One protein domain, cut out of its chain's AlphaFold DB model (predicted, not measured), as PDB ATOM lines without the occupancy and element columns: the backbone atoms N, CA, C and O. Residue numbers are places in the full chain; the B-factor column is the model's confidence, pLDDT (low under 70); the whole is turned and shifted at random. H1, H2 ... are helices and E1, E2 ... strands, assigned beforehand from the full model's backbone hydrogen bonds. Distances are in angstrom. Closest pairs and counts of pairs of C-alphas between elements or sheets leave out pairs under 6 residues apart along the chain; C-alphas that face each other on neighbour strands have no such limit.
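What this domain is: This is residues 33 to 134 of the 243 residues of an uncharacterized protein of Acetobacter pasteurianus NBRC 3278 (UniProt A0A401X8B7). What is the main picture? A long ribbon of two antiparallel strands, E1 and E4, has H2 packed lengthwise on it, mostly by E4, while H1 crosses H2 steeply and meets the ribbon with its residues 39 to 43. The small hairpin of E2 and E3 extends the body at one end of the ribbon; H3 lies at the other end, and H4 packs on residues 62 to 67 of H2. What is it built of? The printed part has 102 residues, with four named helices and four named strands in the order H1 H2 H3 E1 E2 E3 E4 H4, of mixed class, helices and strands; its two sheets, E1 - E4 and E2 - E3, are antiparallel. How large is it? It is compact, with a radius of gyration of the C-alphas of 13.9 A, yet elongated, spanning 42 by 24 by 23 A.

Where its parts are: Where are the strands? E1 is residues 77 to 84, 20.1 A, from C-alpha 77 at (178.572, 240.077, 154.017); E4 is residues 113 to 120, 21.9 A. E2 is residues 102 to 105 and E3 residues 108 to 111. Where are the helices? H2, residues 51 to 67, is 24.5 A long, and H1, residues 33 to 43, is 15.2 A long, from C-alpha 33 at (181.423, 251.559, 169.764). H3 is residues 73 to 76, and H4, residues 130 to 134, ends with C-alpha 134 at (187.629, 232.304, 169.622).

How they stand to each other: How are the strands paired? E1 and E4 are antiparallel at 150 degrees, with N 80 and O 117 2.9 A apart, within hydrogen-bond range; E1 bends by 54 degrees at residue 81. E2 and E3 form a hairpin, with N 103 and O 110 at 2.8 A, and E3 runs on into E4 at 69 degrees. What comes close to the ribbon? The closest C-alphas of H2 and E4 are those of Ile 61 and Val 120, 6.2 A; those of H1 and E1 are Tyr 43 and Ile 82, 6.5 A. How do the helices meet? H2 is the hub: with residues 53 to 57 alone it touches H1, closest C-alphas Ile 39 and Leu 57 at 6.8 A, opposite ways at a steep tilt of 68 degrees, only just short of about perpendicular. With residues 62 to 67 alone it touches H4, C-alphas Ala 66 and Thr 133 being closest at 5.3 A, and with residues 64 to 65 alone it only just touches H3, with 3 pairs of C-alphas within 8 A, the closest Leu 65 and Ser 73 at 7.6 A. Are the helix backbones complete? Every O i to N i+4 pair is within hydrogen-bond range in H1, H2 and H4; H3 is too short for such a pair.

The domain as a whole: How far does it reach? The two C-alphas farthest apart, those of Glu 70 and Gly 106, are 43.5 A apart. Is the printed part continuous? It has no cut, and its long link, E1 to E2, is residues 85 to 101. Where is confidence low? The pLDDT is under 70 at residues 94 to 101; its mean over the printed part is 80.4.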
ATOM      1  N   SER A  33     181.912 250.322 170.390       73.62
ATOM      2  CA  SER A  33     181.423 251.559 169.764       73.62
ATOM      3  C   SER A  33     182.497 252.319 168.978       73.62
ATOM      4  O   SER A  33     182.219 252.827 167.894       73.62
ATOM      5  N   GLN A  34     183.726 252.390 169.490       75.31
ATOM      6  CA  GLN A  34     184.848 253.008 168.783       75.31
ATOM      7  C   GLN A  34     185.270 252.168 167.572       75.31
ATOM      8  O   GLN A  34     185.622 252.730 166.539       75.31
ATOM      9  N   GLN A  35     185.205 250.837 167.681       78.50
ATOM     10  CA  GLN A  35     185.431 249.926 166.563       78.50
ATOM     11  C   GLN A  35     184.373 250.136 165.474       78.50
ATOM     12  O   GLN A  35     184.740 250.325 164.318       78.50
ATOM     13  N   ALA A  36     183.087 250.171 165.835       79.88
ATOM     14  CA  ALA A  36     182.001 250.407 164.886       79.88
ATOM     15  C   ALA A  36     182.143 251.760 164.169       79.88
ATOM     16  O   ALA A  36     182.047 251.824 162.946       79.88
ATOM     17  N   GLU A  37     182.459 252.831 164.904       85.50
ATOM     18  CA  GLU A  37     182.682 254.150 164.304       85.50
ATOM     19  C   GLU A  37     183.919 254.170 163.396       85.50
ATOM     20  O   GLU A  37     183.903 254.790 162.334       85.50
ATOM     21  N   ARG A  38     184.995 253.469 163.772       87.00
ATOM     22  CA  ARG A  38     186.185 253.351 162.921       87.00
ATOM     23  C   ARG A  38     185.863 252.617 161.620       87.00
ATOM     24  O   ARG A  38     186.255 253.097 160.564       87.00
ATOM     25  N   ILE A  39     185.113 251.515 161.685       88.06
ATOM     26  CA  ILE A  39     184.665 250.754 160.507       88.06
ATOM     27  C   ILE A  39     183.761 251.607 159.616       88.06
ATOM     28  O   ILE A  39     183.963 251.633 158.405       88.06
ATOM     29  N   ARG A  40     182.832 252.371 160.202       91.69
ATOM     30  CA  ARG A  40     181.979 253.311 159.462       91.69
ATOM     31  C   ARG A  40     182.808 254.325 158.673       91.69
ATOM     32  O   ARG A  40     182.510 254.563 157.512       91.69
ATOM     33  N   LYS A  41     183.855 254.891 159.284       92.12
ATOM     34  CA  LYS A  41     184.760 255.848 158.626       92.12
ATOM     35  C   LYS A  41     185.564 255.238 157.479       92.12
ATOM     36  O   LYS A  41     185.830 255.927 156.502       92.12
ATOM     37  N   ILE A  42     185.956 253.968 157.600       90.12
ATOM     38  CA  ILE A  42     186.592 253.226 156.501       90.12
ATOM     39  C   ILE A  42     185.589 253.055 155.358       90.12
ATOM     40  O   ILE A  42     185.891 253.393 154.220       90.12
ATOM     41  N   TYR A  43     184.380 252.586 155.678       89.06
ATOM     42  CA  TYR A  43     183.309 252.377 154.706       89.06
ATOM     43  C   TYR A  43     182.944 253.669 153.961       89.06
ATOM     44  O   TYR A  43     182.761 253.656 152.752       89.06
ATOM     45  N   SER A  44     182.887 254.810 154.651       91.00
ATOM     46  CA  SER A  44     182.588 256.106 154.030       91.00
ATOM     47  C   SER A  44     183.784 256.781 153.348       91.00
ATOM     48  O   SER A  44     183.636 257.909 152.878       91.00
ATOM     49  N   ASN A  45     184.956 256.131 153.285       89.50
ATOM     50  CA  ASN A  45     186.207 256.712 152.782       89.50
ATOM     51  C   ASN A  45     186.603 258.035 153.484       89.50
ATOM     52  O   ASN A  45     187.294 258.875 152.914       89.50
ATOM     53  N   GLU A  46     186.186 258.230 154.741       91.94
ATOM     54  CA  GLU A  46     186.576 259.387 155.565       91.94
ATOM     55  C   GLU A  46     188.030 259.290 156.054       91.94
ATOM     56  O   GLU A  46     188.602 260.280 156.517       91.94
ATOM     57  N   ILE A  47     188.616 258.091 156.009       90.75
ATOM     58  CA  ILE A  47     189.984 257.811 156.438       90.75
ATOM     59  C   ILE A  47     190.661 256.822 155.495       90.75
ATOM     60  O   ILE A  47     190.032 255.886 155.007       90.75
ATOM     61  N   THR A  48     191.973 256.973 155.349       88.94
ATOM     62  CA  THR A  48     192.829 255.952 154.747       88.94
ATOM     63  C   THR A  48     193.061 254.817 155.756       88.94
ATOM     64  O   THR A  48     193.520 255.085 156.877       88.94
ATOM     65  N   PRO A  49     192.740 253.556 155.421       87.00
ATOM     66  CA  PRO A  49     192.897 252.437 156.337       87.00
ATOM     67  C   PRO A  49     194.367 252.077 156.572       87.00
ATOM     68  O   PRO A  49     195.176 251.962 155.655       87.00
ATOM     69  N   THR A  50     194.693 251.811 157.830       85.31
ATOM     70  CA  THR A  50     196.005 251.333 158.282       85.31
ATOM     71  C   THR A  50     196.025 249.805 158.436       85.31
ATOM     72  O   THR A  50     194.969 249.166 158.471       85.31
ATOM     73  N   PRO A  51     197.188 249.168 158.672       80.38
ATOM     74  CA  PRO A  51     197.237 247.732 158.964       80.38
ATOM     75  C   PRO A  51     196.417 247.330 160.204       80.38
ATOM     76  O   PRO A  51     195.946 246.197 160.312       80.38
ATOM     77  N   SER A  52     196.243 248.238 161.171       75.12
ATOM     78  CA  SER A  52     195.334 248.028 162.306       75.12
ATOM     79  C   SER A  52     193.871 247.996 161.890       75.12
ATOM     80  O   SER A  52     193.122 247.189 162.431       75.12
ATOM     81  N   ASP A  53     193.481 248.826 160.931       82.75
ATOM     82  CA  ASP A  53     192.106 248.923 160.450       82.75
ATOM     83  C   ASP A  53     191.691 247.646 159.709       82.75
ATOM     84  O   ASP A  53     190.643 247.082 160.007       82.75
ATOM     85  N   TYR A  54     192.570 247.084 158.875       79.56
ATOM     86  CA  TYR A  54     192.345 245.772 158.251       79.56
ATOM     87  C   TYR A  54     192.198 244.634 159.274       79.56
ATOM     88  O   TYR A  54     191.375 243.729 159.112       79.56
ATOM     89  N   ARG A  55     192.942 244.683 160.390       78.00
ATOM     90  CA  ARG A  55     192.731 243.737 161.500       78.00
ATOM     91  C   ARG A  55     191.364 243.931 162.159       78.00
ATOM     92  O   ARG A  55     190.747 242.927 162.511       78.00
ATOM     93  N   LEU A  56     190.894 245.170 162.313       79.56
ATOM     94  CA  LEU A  56     189.565 245.466 162.858       79.56
ATOM     95  C   LEU A  56     188.449 244.972 161.934       79.56
ATOM     96  O   LEU A  56     187.523 244.334 162.427       79.56
ATOM     97  N   LEU A  57     188.561 245.184 160.618       79.69
ATOM     98  CA  LEU A  57     187.608 244.668 159.625       79.69
ATOM     99  C   LEU A  57     187.506 243.141 159.706       79.69
ATOM    100  O   LEU A  57     186.422 242.583 159.874       79.69
ATOM    101  N   ARG A  58     188.651 242.448 159.713       81.44
ATOM    102  CA  ARG A  58     188.682 240.985 159.846       81.44
ATOM    103  C   ARG A  58     188.114 240.503 161.181       81.44
ATOM    104  O   ARG A  58     187.452 239.467 161.238       81.44
ATOM    105  N   GLN A  59     188.385 241.223 162.270       79.56
ATOM    106  CA  GLN A  59     187.792 240.928 163.574       79.56
ATOM    107  C   GLN A  59     186.276 241.115 163.553       79.56
ATOM    108  O   GLN A  59     185.578 240.267 164.102       79.56
ATOM    109  N   ASP A  60     185.765 242.164 162.911       83.88
ATOM    110  CA  ASP A  60     184.331 242.425 162.792       83.88
ATOM    111  C   ASP A  60     183.610 241.300 162.044       83.88
ATOM    112  O   ASP A  60     182.660 240.721 162.575       83.88
ATOM    113  N   ILE A  61     184.146 240.895 160.888       85.69
ATOM    114  CA  ILE A  61     183.644 239.761 160.097       85.69
ATOM    115  C   ILE A  61     183.624 238.479 160.936       85.69
ATOM    116  O   ILE A  61     182.606 237.795 161.007       85.69
ATOM    117  N   ASN A  62     184.723 238.156 161.625       82.69
ATOM    118  CA  ASN A  62     184.795 236.956 162.462       82.69
ATOM    119  C   ASN A  62     183.786 236.990 163.621       82.69
ATOM    120  O   ASN A  62     183.173 235.970 163.937       82.69
ATOM    121  N   ARG A  63     183.607 238.156 164.255       81.38
ATOM    122  CA  ARG A  63     182.634 238.348 165.338       81.38
ATOM    123  C   ARG A  63     181.195 238.263 164.828       81.38
ATOM    124  O   ARG A  63     180.335 237.801 165.575       81.38
ATOM    125  N   ALA A  64     180.925 238.687 163.595       85.19
ATOM    126  CA  ALA A  64     179.622 238.533 162.957       85.19
ATOM    127  C   ALA A  64     179.349 237.070 162.578       85.19
ATOM    128  O   ALA A  64     178.311 236.539 162.958       85.19
ATOM    129  N   LEU A  65     180.302 236.377 161.945       84.12
ATOM    130  CA  LEU A  65     180.182 234.948 161.618       84.12
ATOM    131  C   LEU A  65     179.907 234.096 162.864       84.12
ATOM    132  O   LEU A  65     179.058 233.214 162.837       84.12
ATOM    133  N   ALA A  66     180.575 234.395 163.980       81.75
ATOM    134  CA  ALA A  66     180.337 233.706 165.245       81.75
ATOM    135  C   ALA A  66     178.984 234.059 165.898       81.75
ATOM    136  O   ALA A  66     178.465 233.277 166.690       81.75
ATOM    137  N   ALA A  67     178.418 235.238 165.609       89.44
ATOM    138  CA  ALA A  67     177.100 235.641 166.105       89.44
ATOM    139  C   ALA A  67     175.950 235.071 165.262       89.44
ATOM    140  O   ALA A  67     174.847 234.897 165.781       89.44
ATOM    141  N   TYR A  68     176.216 234.788 163.986       88.00
ATOM    142  CA  TYR A  68     175.251 234.323 162.994       88.00
ATOM    143  C   TYR A  68     175.768 233.078 162.247       88.00
ATOM    144  O   TYR A  68     175.901 233.116 161.025       88.00
ATOM    145  N   PRO A  69     176.068 231.967 162.949       86.38
ATOM    146  CA  PRO A  69     176.718 230.799 162.344       86.38
ATOM    147  C   PRO A  69     175.872 230.108 161.263       86.38
ATOM    148  O   PRO A  69     176.427 229.507 160.352       86.38
ATOM    149  N   GLU A  70     174.545 230.232 161.345       89.06
ATOM    150  CA  GLU A  70     173.592 229.642 160.393       89.06
ATOM    151  C   GLU A  70     173.328 230.531 159.164       89.06
ATOM    152  O   GLU A  70     172.627 230.119 158.243       89.06
ATOM    153  N   VAL A  71     173.831 231.774 159.149       75.12
ATOM    154  CA  VAL A  71     173.638 232.694 158.020       75.12
ATOM    155  C   VAL A  71     174.777 232.490 157.017       75.12
ATOM    156  O   VAL A  71     175.940 232.676 157.382       75.12
ATOM    157  N   PRO A  72     174.479 232.149 155.750       77.56
ATOM    158  CA  PRO A  72     175.493 232.041 154.707       77.56
ATOM    159  C   PRO A  72     176.313 233.332 154.547       77.56
ATOM    160  O   PRO A  72     175.771 234.435 154.636       77.56
ATOM    161  N   SER A  73     177.623 233.212 154.296       76.19
ATOM    162  CA  SER A  73     178.534 234.369 154.215       76.19
ATOM    163  C   SER A  73     178.127 235.399 153.153       76.19
ATOM    164  O   SER A  73     178.322 236.588 153.371       76.19
ATOM    165  N   ASP A  74     177.546 234.971 152.029       77.50
ATOM    166  CA  ASP A  74     177.047 235.836 150.945       77.50
ATOM    167  C   ASP A  74     175.814 236.659 151.357       77.50
ATOM    168  O   ASP A  74     175.581 237.761 150.849       77.50
ATOM    169  N   LYS A  75     175.033 236.136 152.309       75.88
ATOM    170  CA  LYS A  75     173.936 236.861 152.952       75.88
ATOM    171  C   LYS A  75     174.439 237.739 154.084       75.88
ATOM    172  O   LYS A  75     173.949 238.845 154.218       75.88
ATOM    173  N   LEU A  76     175.432 237.303 154.857       74.44
ATOM    174  CA  LEU A  76     175.966 238.067 155.990       74.44
ATOM    175  C   LEU A  76     176.822 239.272 155.564       74.44
ATOM    176  O   LEU A  76     176.831 240.307 156.236       74.44
ATOM    177  N   LEU A  77     177.570 239.123 154.471       85.12
ATOM    178  CA  LEU A  77     178.572 240.077 154.017       85.12
ATOM    179  C   LEU A  77     178.150 240.745 152.703       85.12
ATOM    180  O   LEU A  77     177.324 240.239 151.940       85.12
ATOM    181  N   HIS A  78     178.729 241.907 152.442       80.25
ATOM    182  CA  HIS A  78     178.678 242.590 151.155       80.25
ATOM    183  C   HIS A  78     180.045 243.197 150.853       80.25
ATOM    184  O   HIS A  78     180.852 243.396 151.763       80.25
ATOM    185  N   THR A  79     180.310 243.474 149.583       81.69
ATOM    186  CA  THR A  79     181.532 244.156 149.168       81.69
ATOM    187  C   THR A  79     181.313 245.664 149.083       81.69
ATOM    188  O   THR A  79     180.232 246.131 148.721       81.69
ATOM    189  N   HIS A  80     182.351 246.432 149.402       80.88
ATOM    190  CA  HIS A  80     182.404 247.874 149.178       80.88
ATOM    191  C   HIS A  80     183.799 248.277 148.698       80.88
ATOM    192  O   HIS A  80     184.786 247.635 149.059       80.88
ATOM    193  N   THR A  81     183.882 249.335 147.891       83.62
ATOM    194  CA  THR A  81     185.164 249.870 147.425       83.62
ATOM    195  C   THR A  81     185.682 250.918 148.404       83.62
ATOM    196  O   THR A  81     185.049 251.956 148.600       83.62
ATOM    197  N   ILE A  82     186.852 250.666 148.982       87.12
ATOM    198  CA  ILE A  82     187.564 251.616 149.839       87.12
ATOM    199  C   ILE A  82     188.842 252.108 149.165       87.12
ATOM    200  O   ILE A  82     189.318 251.500 148.216       87.12
ATOM    201  N   GLN A  83     189.401 253.217 149.637       88.44
ATOM    202  CA  GLN A  83     190.684 253.726 149.151       88.44
ATOM    203  C   GLN A  83     191.823 253.289 150.072       88.44
ATOM    204  O   GLN A  83     191.814 253.599 151.265       88.44
ATOM    205  N   ALA A  84     192.809 252.587 149.520       86.06
ATOM    206  CA  ALA A  84     194.087 252.325 150.161       86.06
ATOM    207  C   ALA A  84     195.157 253.293 149.644       86.06
ATOM    208  O   ALA A  84     195.062 253.826 148.542       86.06
ATOM    209  N   ASP A  85     196.178 253.504 150.465       88.19
ATOM    210  CA  ASP A  85     197.326 254.341 150.139       88.19
ATOM    211  C   ASP A  85     198.592 253.556 150.460       88.19
ATOM    212  O   ASP A  85     198.747 253.037 151.580       88.19
ATOM    213  N   VAL A  86     199.508 253.509 149.500       83.88
ATOM    214  CA  VAL A  86     200.806 252.859 149.652       83.88
ATOM    215  C   VAL A  86     201.589 253.379 150.867       83.88
ATOM    216  O   VAL A  86     202.311 252.614 151.526       83.88
ATOM    217  N   GLU A  87     201.411 254.650 151.245       91.31
ATOM    218  CA  GLU A  87     202.043 255.262 152.416       91.31
ATOM    219  C   GLU A  87     201.614 254.590 153.727       91.31
ATOM    220  O   GLU A  87     202.400 254.507 154.676       91.31
ATOM    221  N   SER A  88     200.404 254.019 153.768       87.06
ATOM    222  CA  SER A  88     199.893 253.279 154.931       87.06
ATOM    223  C   SER A  88     200.547 251.906 155.105       87.06
ATOM    224  O   SER A  88     200.354 251.261 156.141       87.06
ATOM    225  N   ARG A  89     201.343 251.451 154.122       84.12
ATOM    226  CA  ARG A  89     202.113 250.194 154.151       84.12
ATOM    227  C   ARG A  89     201.269 248.979 154.541       84.12
ATOM    228  O   ARG A  89     201.751 248.075 155.231       84.12
ATOM    229  N   VAL A  90     200.016 248.940 154.091       77.38
ATOM    230  CA  VAL A  90     199.156 247.766 154.252       77.38
ATOM    231  C   VAL A  90     199.616 246.697 153.264       77.38
ATOM    232  O   VAL A  90     199.594 246.960 152.069       77.38
ATOM    233  N   PRO A  91     200.054 245.507 153.706       79.12
ATOM    234  CA  PRO A  91     200.458 244.453 152.783       79.12
ATOM    235  C   PRO A  91     199.291 244.006 151.900       79.12
ATOM    236  O   PRO A  91     198.187 243.827 152.411       79.12
ATOM    237  N   CYS A  92     199.555 243.709 150.625       70.31
ATOM    238  CA  CYS A  92     198.525 243.211 149.700       70.31
ATOM    239  C   CYS A  92     197.806 241.951 150.221       70.31
ATOM    240  O   CYS A  92     196.616 241.756 150.007       70.31
ATOM    241  N   SER A  93     198.504 241.128 151.012       73.06
ATOM    242  CA  SER A  93     197.947 239.934 151.661       73.06
ATOM    243  C   SER A  93     196.899 240.209 152.749       73.06
ATOM    244  O   SER A  93     196.325 239.259 153.284       73.06
ATOM    245  N   MET A  94     196.678 241.473 153.126       69.75
ATOM    246  CA  MET A  94     195.624 241.859 154.065       69.75
ATOM    247  C   MET A  94     194.285 242.157 153.388       69.75
ATOM    248  O   MET A  94     193.290 242.181 154.113       69.75
ATOM    249  N   ASN A  95     194.244 242.336 152.061       68.88
ATOM    250  CA  ASN A  95     192.983 242.517 151.348       68.88
ATOM    251  C   ASN A  95     192.126 241.248 151.479       68.88
ATOM    252  O   ASN A  95     192.610 240.131 151.264       68.88
ATOM    253  N   THR A  96     190.870 241.402 151.897       57.25
ATOM    254  CA  THR A  96     190.006 240.252 152.208       57.25
ATOM    255  C   THR A  96     189.201 239.748 151.014       57.25
ATOM    256  O   THR A  96     188.696 238.625 151.067       57.25
ATOM    257  N   SER A  97     189.081 240.533 149.941       55.41
ATOM    258  CA  SER A  97     188.371 240.134 148.721       55.41
ATOM    259  C   SER A  97     189.262 239.414 147.705       55.41
ATOM    260  O   SER A  97     188.747 238.722 146.832       55.41
ATOM    261  N   GLY A  98     190.585 239.567 147.814       55.59
ATOM    262  CA  GLY A  98     191.555 239.066 146.839       55.59
ATOM    263  C   GLY A  98     191.641 239.909 145.563       55.59
ATOM    264  O   GLY A  98     192.458 239.601 144.698       55.59
ATOM    265  N   ASN A  99     190.838 240.971 145.448       55.66
ATOM    266  CA  ASN A  99     190.871 241.912 144.338       55.66
ATOM    267  C   ASN A  99     191.482 243.228 144.824       55.66
ATOM    268  O   ASN A  99     190.785 244.074 145.394       55.66
ATOM    269  N   SER A 100     192.797 243.339 144.627       60.53
ATOM    270  CA  SER A 100     193.595 244.469 145.091       60.53
ATOM    271  C   SER A 100     194.481 245.044 144.005       60.53
ATOM    272  O   SER A 100     195.050 244.299 143.202       60.53
ATOM    273  N   TYR A 101     194.629 246.360 144.029       65.00
ATOM    274  CA  TYR A 101     195.713 247.069 143.384       65.00
ATOM    275  C   TYR A 101     196.852 247.202 144.394       65.00
ATOM    276  O   TYR A 101     196.668 247.525 145.568       65.00
ATOM    277  N   GLY A 102     198.054 246.853 143.948       75.44
ATOM    278  CA  GLY A 102     199.225 246.835 144.803       75.44
ATOM    279  C   GLY A 102     200.404 247.521 144.144       75.44
ATOM    280  O   GLY A 102     200.700 247.271 142.975       75.44
ATOM    281  N   GLU A 103     201.114 248.333 144.915       73.88
ATOM    282  CA  GLU A 103     202.410 248.873 144.543       73.88
ATOM    283  C   GLU A 103     203.534 248.017 145.139       73.88
ATOM    284  O   GLU A 103     203.570 247.690 146.333       73.88
ATOM    285  N   GLN A 104     204.495 247.661 144.291       72.88
ATOM    286  CA  GLN A 104     205.687 246.932 144.694       72.88
ATOM    287  C   GLN A 104     206.769 247.910 145.173       72.88
ATOM    288  O   GLN A 104     207.351 248.640 144.374       72.88
ATOM    289  N   ILE A 105     207.118 247.861 146.463       70.31
ATOM    290  CA  ILE A 105     208.230 248.637 147.030       70.31
ATOM    291  C   ILE A 105     209.290 247.677 147.568       70.31
ATOM    292  O   ILE A 105     209.134 247.040 148.613       70.31
ATOM    293  N   GLY A 106     210.400 247.574 146.835       80.06
ATOM    294  CA  GLY A 106     211.419 246.559 147.087       80.06
ATOM    295  C   GLY A 106     210.866 245.159 146.812       80.06
ATOM    296  O   GLY A 106     210.359 244.886 145.728       80.06
ATOM    297  N   THR A 107     210.949 244.260 147.792       73.12
ATOM    298  CA  THR A 107     210.427 242.885 147.682       73.12
ATOM    299  C   THR A 107     209.006 242.720 148.228       73.12
ATOM    300  O   THR A 107     208.479 241.612 148.189       73.12
ATOM    301  N   ALA A 108     208.378 243.783 148.738       70.38
ATOM    302  CA  ALA A 108     207.043 243.735 149.331       70.38
ATOM    303  C   ALA A 108     205.995 244.461 148.467       70.38
ATOM    304  O   ALA A 108     206.276 245.520 147.911       70.38
ATOM    305  N   CYS A 109     204.788 243.891 148.413       77.12
ATOM    306  CA  CYS A 109     203.596 244.488 147.804       77.12
ATOM    307  C   CYS A 109     202.754 245.174 148.885       77.12
ATOM    308  O   CYS A 109     202.451 244.553 149.917       77.12
ATOM    309  N   TYR A 110     202.352 246.417 148.635       79.25
ATOM    310  CA  TYR A 110     201.472 247.204 149.496       79.25
ATOM    311  C   TYR A 110     200.230 247.661 148.731       79.25
ATOM    312  O   TYR A 110     200.340 247.962 147.553       79.25
ATOM    313  N   LEU A 111     199.072 247.704 149.390       79.12
ATOM    314  CA  LEU A 111     197.815 248.150 148.782       79.12
ATOM    315  C   LEU A 111     197.900 249.616 148.355       79.12
ATOM    316  O   LEU A 111     198.374 250.441 149.138       79.12
ATOM    317  N   ASP A 112     197.414 249.917 147.153       82.88
ATOM    318  CA  ASP A 112     197.428 251.261 146.579       82.88
ATOM    319  C   ASP A 112     196.238 251.484 145.635       82.88
ATOM    320  O   ASP A 112     196.106 250.807 144.616       82.88
ATOM    321  N   GLY A 113     195.375 252.451 145.963       82.69
ATOM    322  CA  GLY A 113     194.207 252.807 145.161       82.69
ATOM    323  C   GLY A 113     192.898 252.117 145.588       82.69
ATOM    324  O   GLY A 113     192.690 251.855 146.776       82.69
ATOM    325  N   PRO A 114     191.943 251.917 144.656       80.62
ATOM    326  CA  PRO A 114     190.606 251.420 144.973       80.62
ATOM    327  C   PRO A 114     190.591 249.912 145.260       80.62
ATOM    328  O   PRO A 114     190.726 249.090 144.359       80.62
ATOM    329  N   GLU A 115     190.286 249.550 146.499       75.75
ATOM    330  CA  GLU A 115     190.278 248.182 147.009       75.75
ATOM    331  C   GLU A 115     188.859 247.683 147.253       75.75
ATOM    332  O   GLU A 115     188.046 248.376 147.862       75.75
ATOM    333  N   THR A 116     188.549 246.458 146.826       78.00
ATOM    334  CA  THR A 116     187.286 245.820 147.226       78.00
ATOM    335  C   THR A 116     187.473 245.146 148.580       78.00
ATOM    336  O   THR A 116     188.374 244.328 148.737       78.00
ATOM    337  N   GLU A 117     186.608 245.438 149.547       80.81
ATOM    338  CA  GLU A 117     186.653 244.846 150.887       80.81
ATOM    339  C   GLU A 117     185.293 244.319 151.335       80.81
ATOM    340  O   GLU A 117     184.244 244.808 150.907       80.81
ATOM    341  N   TRP A 118     185.312 243.309 152.208       82.12
ATOM    342  CA  TRP A 118     184.104 242.743 152.799       82.12
ATOM    343  C   TRP A 118     183.670 243.514 154.044       82.12
ATOM    344  O   TRP A 118     184.457 243.769 154.955       82.12
ATOM    345  N   PHE A 119     182.374 243.795 154.125       85.62
ATOM    346  CA  PHE A 119     181.725 244.418 155.272       85.62
ATOM    347  C   PHE A 119     180.511 243.598 155.699       85.62
ATOM    348  O   PHE A 119     179.804 243.005 154.879       85.62
ATOM    349  N   VAL A 120     180.242 243.576 157.001       85.56
ATOM    350  CA  VAL A 120     179.017 242.981 157.543       85.56
ATOM    351  C   VAL A 120     177.842 243.878 157.168       85.56
ATOM    352  O   VAL A 120     177.934 245.093 157.315       85.56
ATOM    353  N   ARG A 121     176.743 243.302 156.672       86.19
ATOM    354  CA  ARG A 121     175.547 244.091 156.346       86.19
ATOM    355  C   ARG A 121     174.905 244.662 157.609       86.19
ATOM    356  O   ARG A 121     174.857 243.996 158.644       86.19
ATOM    357  N   ASP A 122     174.332 245.856 157.488       88.75
ATOM    358  CA  ASP A 122     173.698 246.577 158.600       88.75
ATOM    359  C   ASP A 122     172.533 245.806 159.247       88.75
ATOM    360  O   ASP A 122     172.252 245.968 160.435       88.75
ATOM    361  N   GLU A 123     171.883 244.914 158.494       91.00
ATOM    362  CA  GLU A 123     170.809 244.040 158.985       91.00
ATOM    363  C   GLU A 123     171.286 242.978 159.999       91.00
ATOM    364  O   GLU A 123     170.475 242.408 160.735       91.00
ATOM    365  N   PHE A 124     172.604 242.770 160.117       90.31
ATOM    366  CA  PHE A 124     173.236 241.874 161.088       90.31
ATOM    367  C   PHE A 124     174.073 242.657 162.118       90.31
ATOM    368  O   PHE A 124     175.302 242.564 162.126       90.31
ATOM    369  N   PRO A 125     173.453 243.420 163.041       90.00
ATOM    370  CA  PRO A 125     174.176 244.334 163.930       90.00
ATOM    371  C   PRO A 125     174.868 243.648 165.118       90.00
ATOM    372  O   PRO A 125     175.693 244.261 165.793       90.00
ATOM    373  N   LYS A 126     174.535 242.390 165.439       89.56
ATOM    374  CA  LYS A 126     175.108 241.717 166.614       89.56
ATOM    375  C   LYS A 126     176.555 241.309 166.344       89.56
ATOM    376  O   LYS A 126     176.922 240.930 165.233       89.56
ATOM    377  N   ARG A 127     177.381 241.356 167.389       84.94
ATOM    378  CA  ARG A 127     178.768 240.876 167.376       84.94
ATOM    379  C   ARG A 127     178.975 239.914 168.530       84.94
ATOM    380  O   ARG A 127     178.618 240.222 169.664       84.94
ATOM    381  N   ALA A 128     179.567 238.760 168.248       78.12
ATOM    382  CA  ALA A 128     179.953 237.815 169.281       78.12
ATOM    383  C   ALA A 128     181.035 238.430 170.176       78.12
ATOM    384  O   ALA A 128     181.811 239.288 169.748       78.12
ATOM    385  N   THR A 129     181.119 237.982 171.425       78.25
ATOM    386  CA  THR A 129     182.241 238.333 172.304       78.25
ATOM    387  C   THR A 129     183.553 237.752 171.767       78.25
ATOM    388  O   THR A 129     183.558 236.804 170.975       78.25
ATOM    389  N   ALA A 130     184.692 238.268 172.234       74.19
ATOM    390  CA  ALA A 130     186.000 237.712 171.882       74.19
ATOM    391  C   ALA A 130     186.109 236.211 172.226       74.19
ATOM    392  O   ALA A 130     186.672 235.437 171.452       74.19
ATOM    393  N   GLN A 131     185.524 235.785 173.352       77.00
ATOM    394  CA  GLN A 131     185.520 234.381 173.770       77.00
ATOM    395  C   GLN A 131     184.674 233.502 172.843       77.00
ATOM    396  O   GLN A 131     185.156 232.461 172.402       77.00
ATOM    397  N   GLN A 132     183.452 233.928 172.509       76.38
ATOM    398  CA  GLN A 132     182.595 233.205 171.563       76.38
ATOM    399  C   GLN A 132     183.244 233.112 170.180       76.38
ATOM    400  O   GLN A 132     183.281 232.040 169.587       76.38
ATOM    401  N   THR A 133     183.837 234.209 169.710       73.94
ATOM    402  CA  THR A 133     184.546 234.252 168.425       73.94
ATOM    403  C   THR A 133     185.725 233.286 168.413       73.94
ATOM    404  O   THR A 133     185.911 232.542 167.456       73.94
ATOM    405  N   LYS A 134     186.510 233.242 169.496       74.19
ATOM    406  CA  LYS A 134     187.629 232.304 169.622       74.19
ATOM    407  C   LYS A 134     187.160 230.847 169.593       74.19
ATOM    408  O   LYS A 134     187.801 230.038 168.930       74.19
TER     409      LYS A 134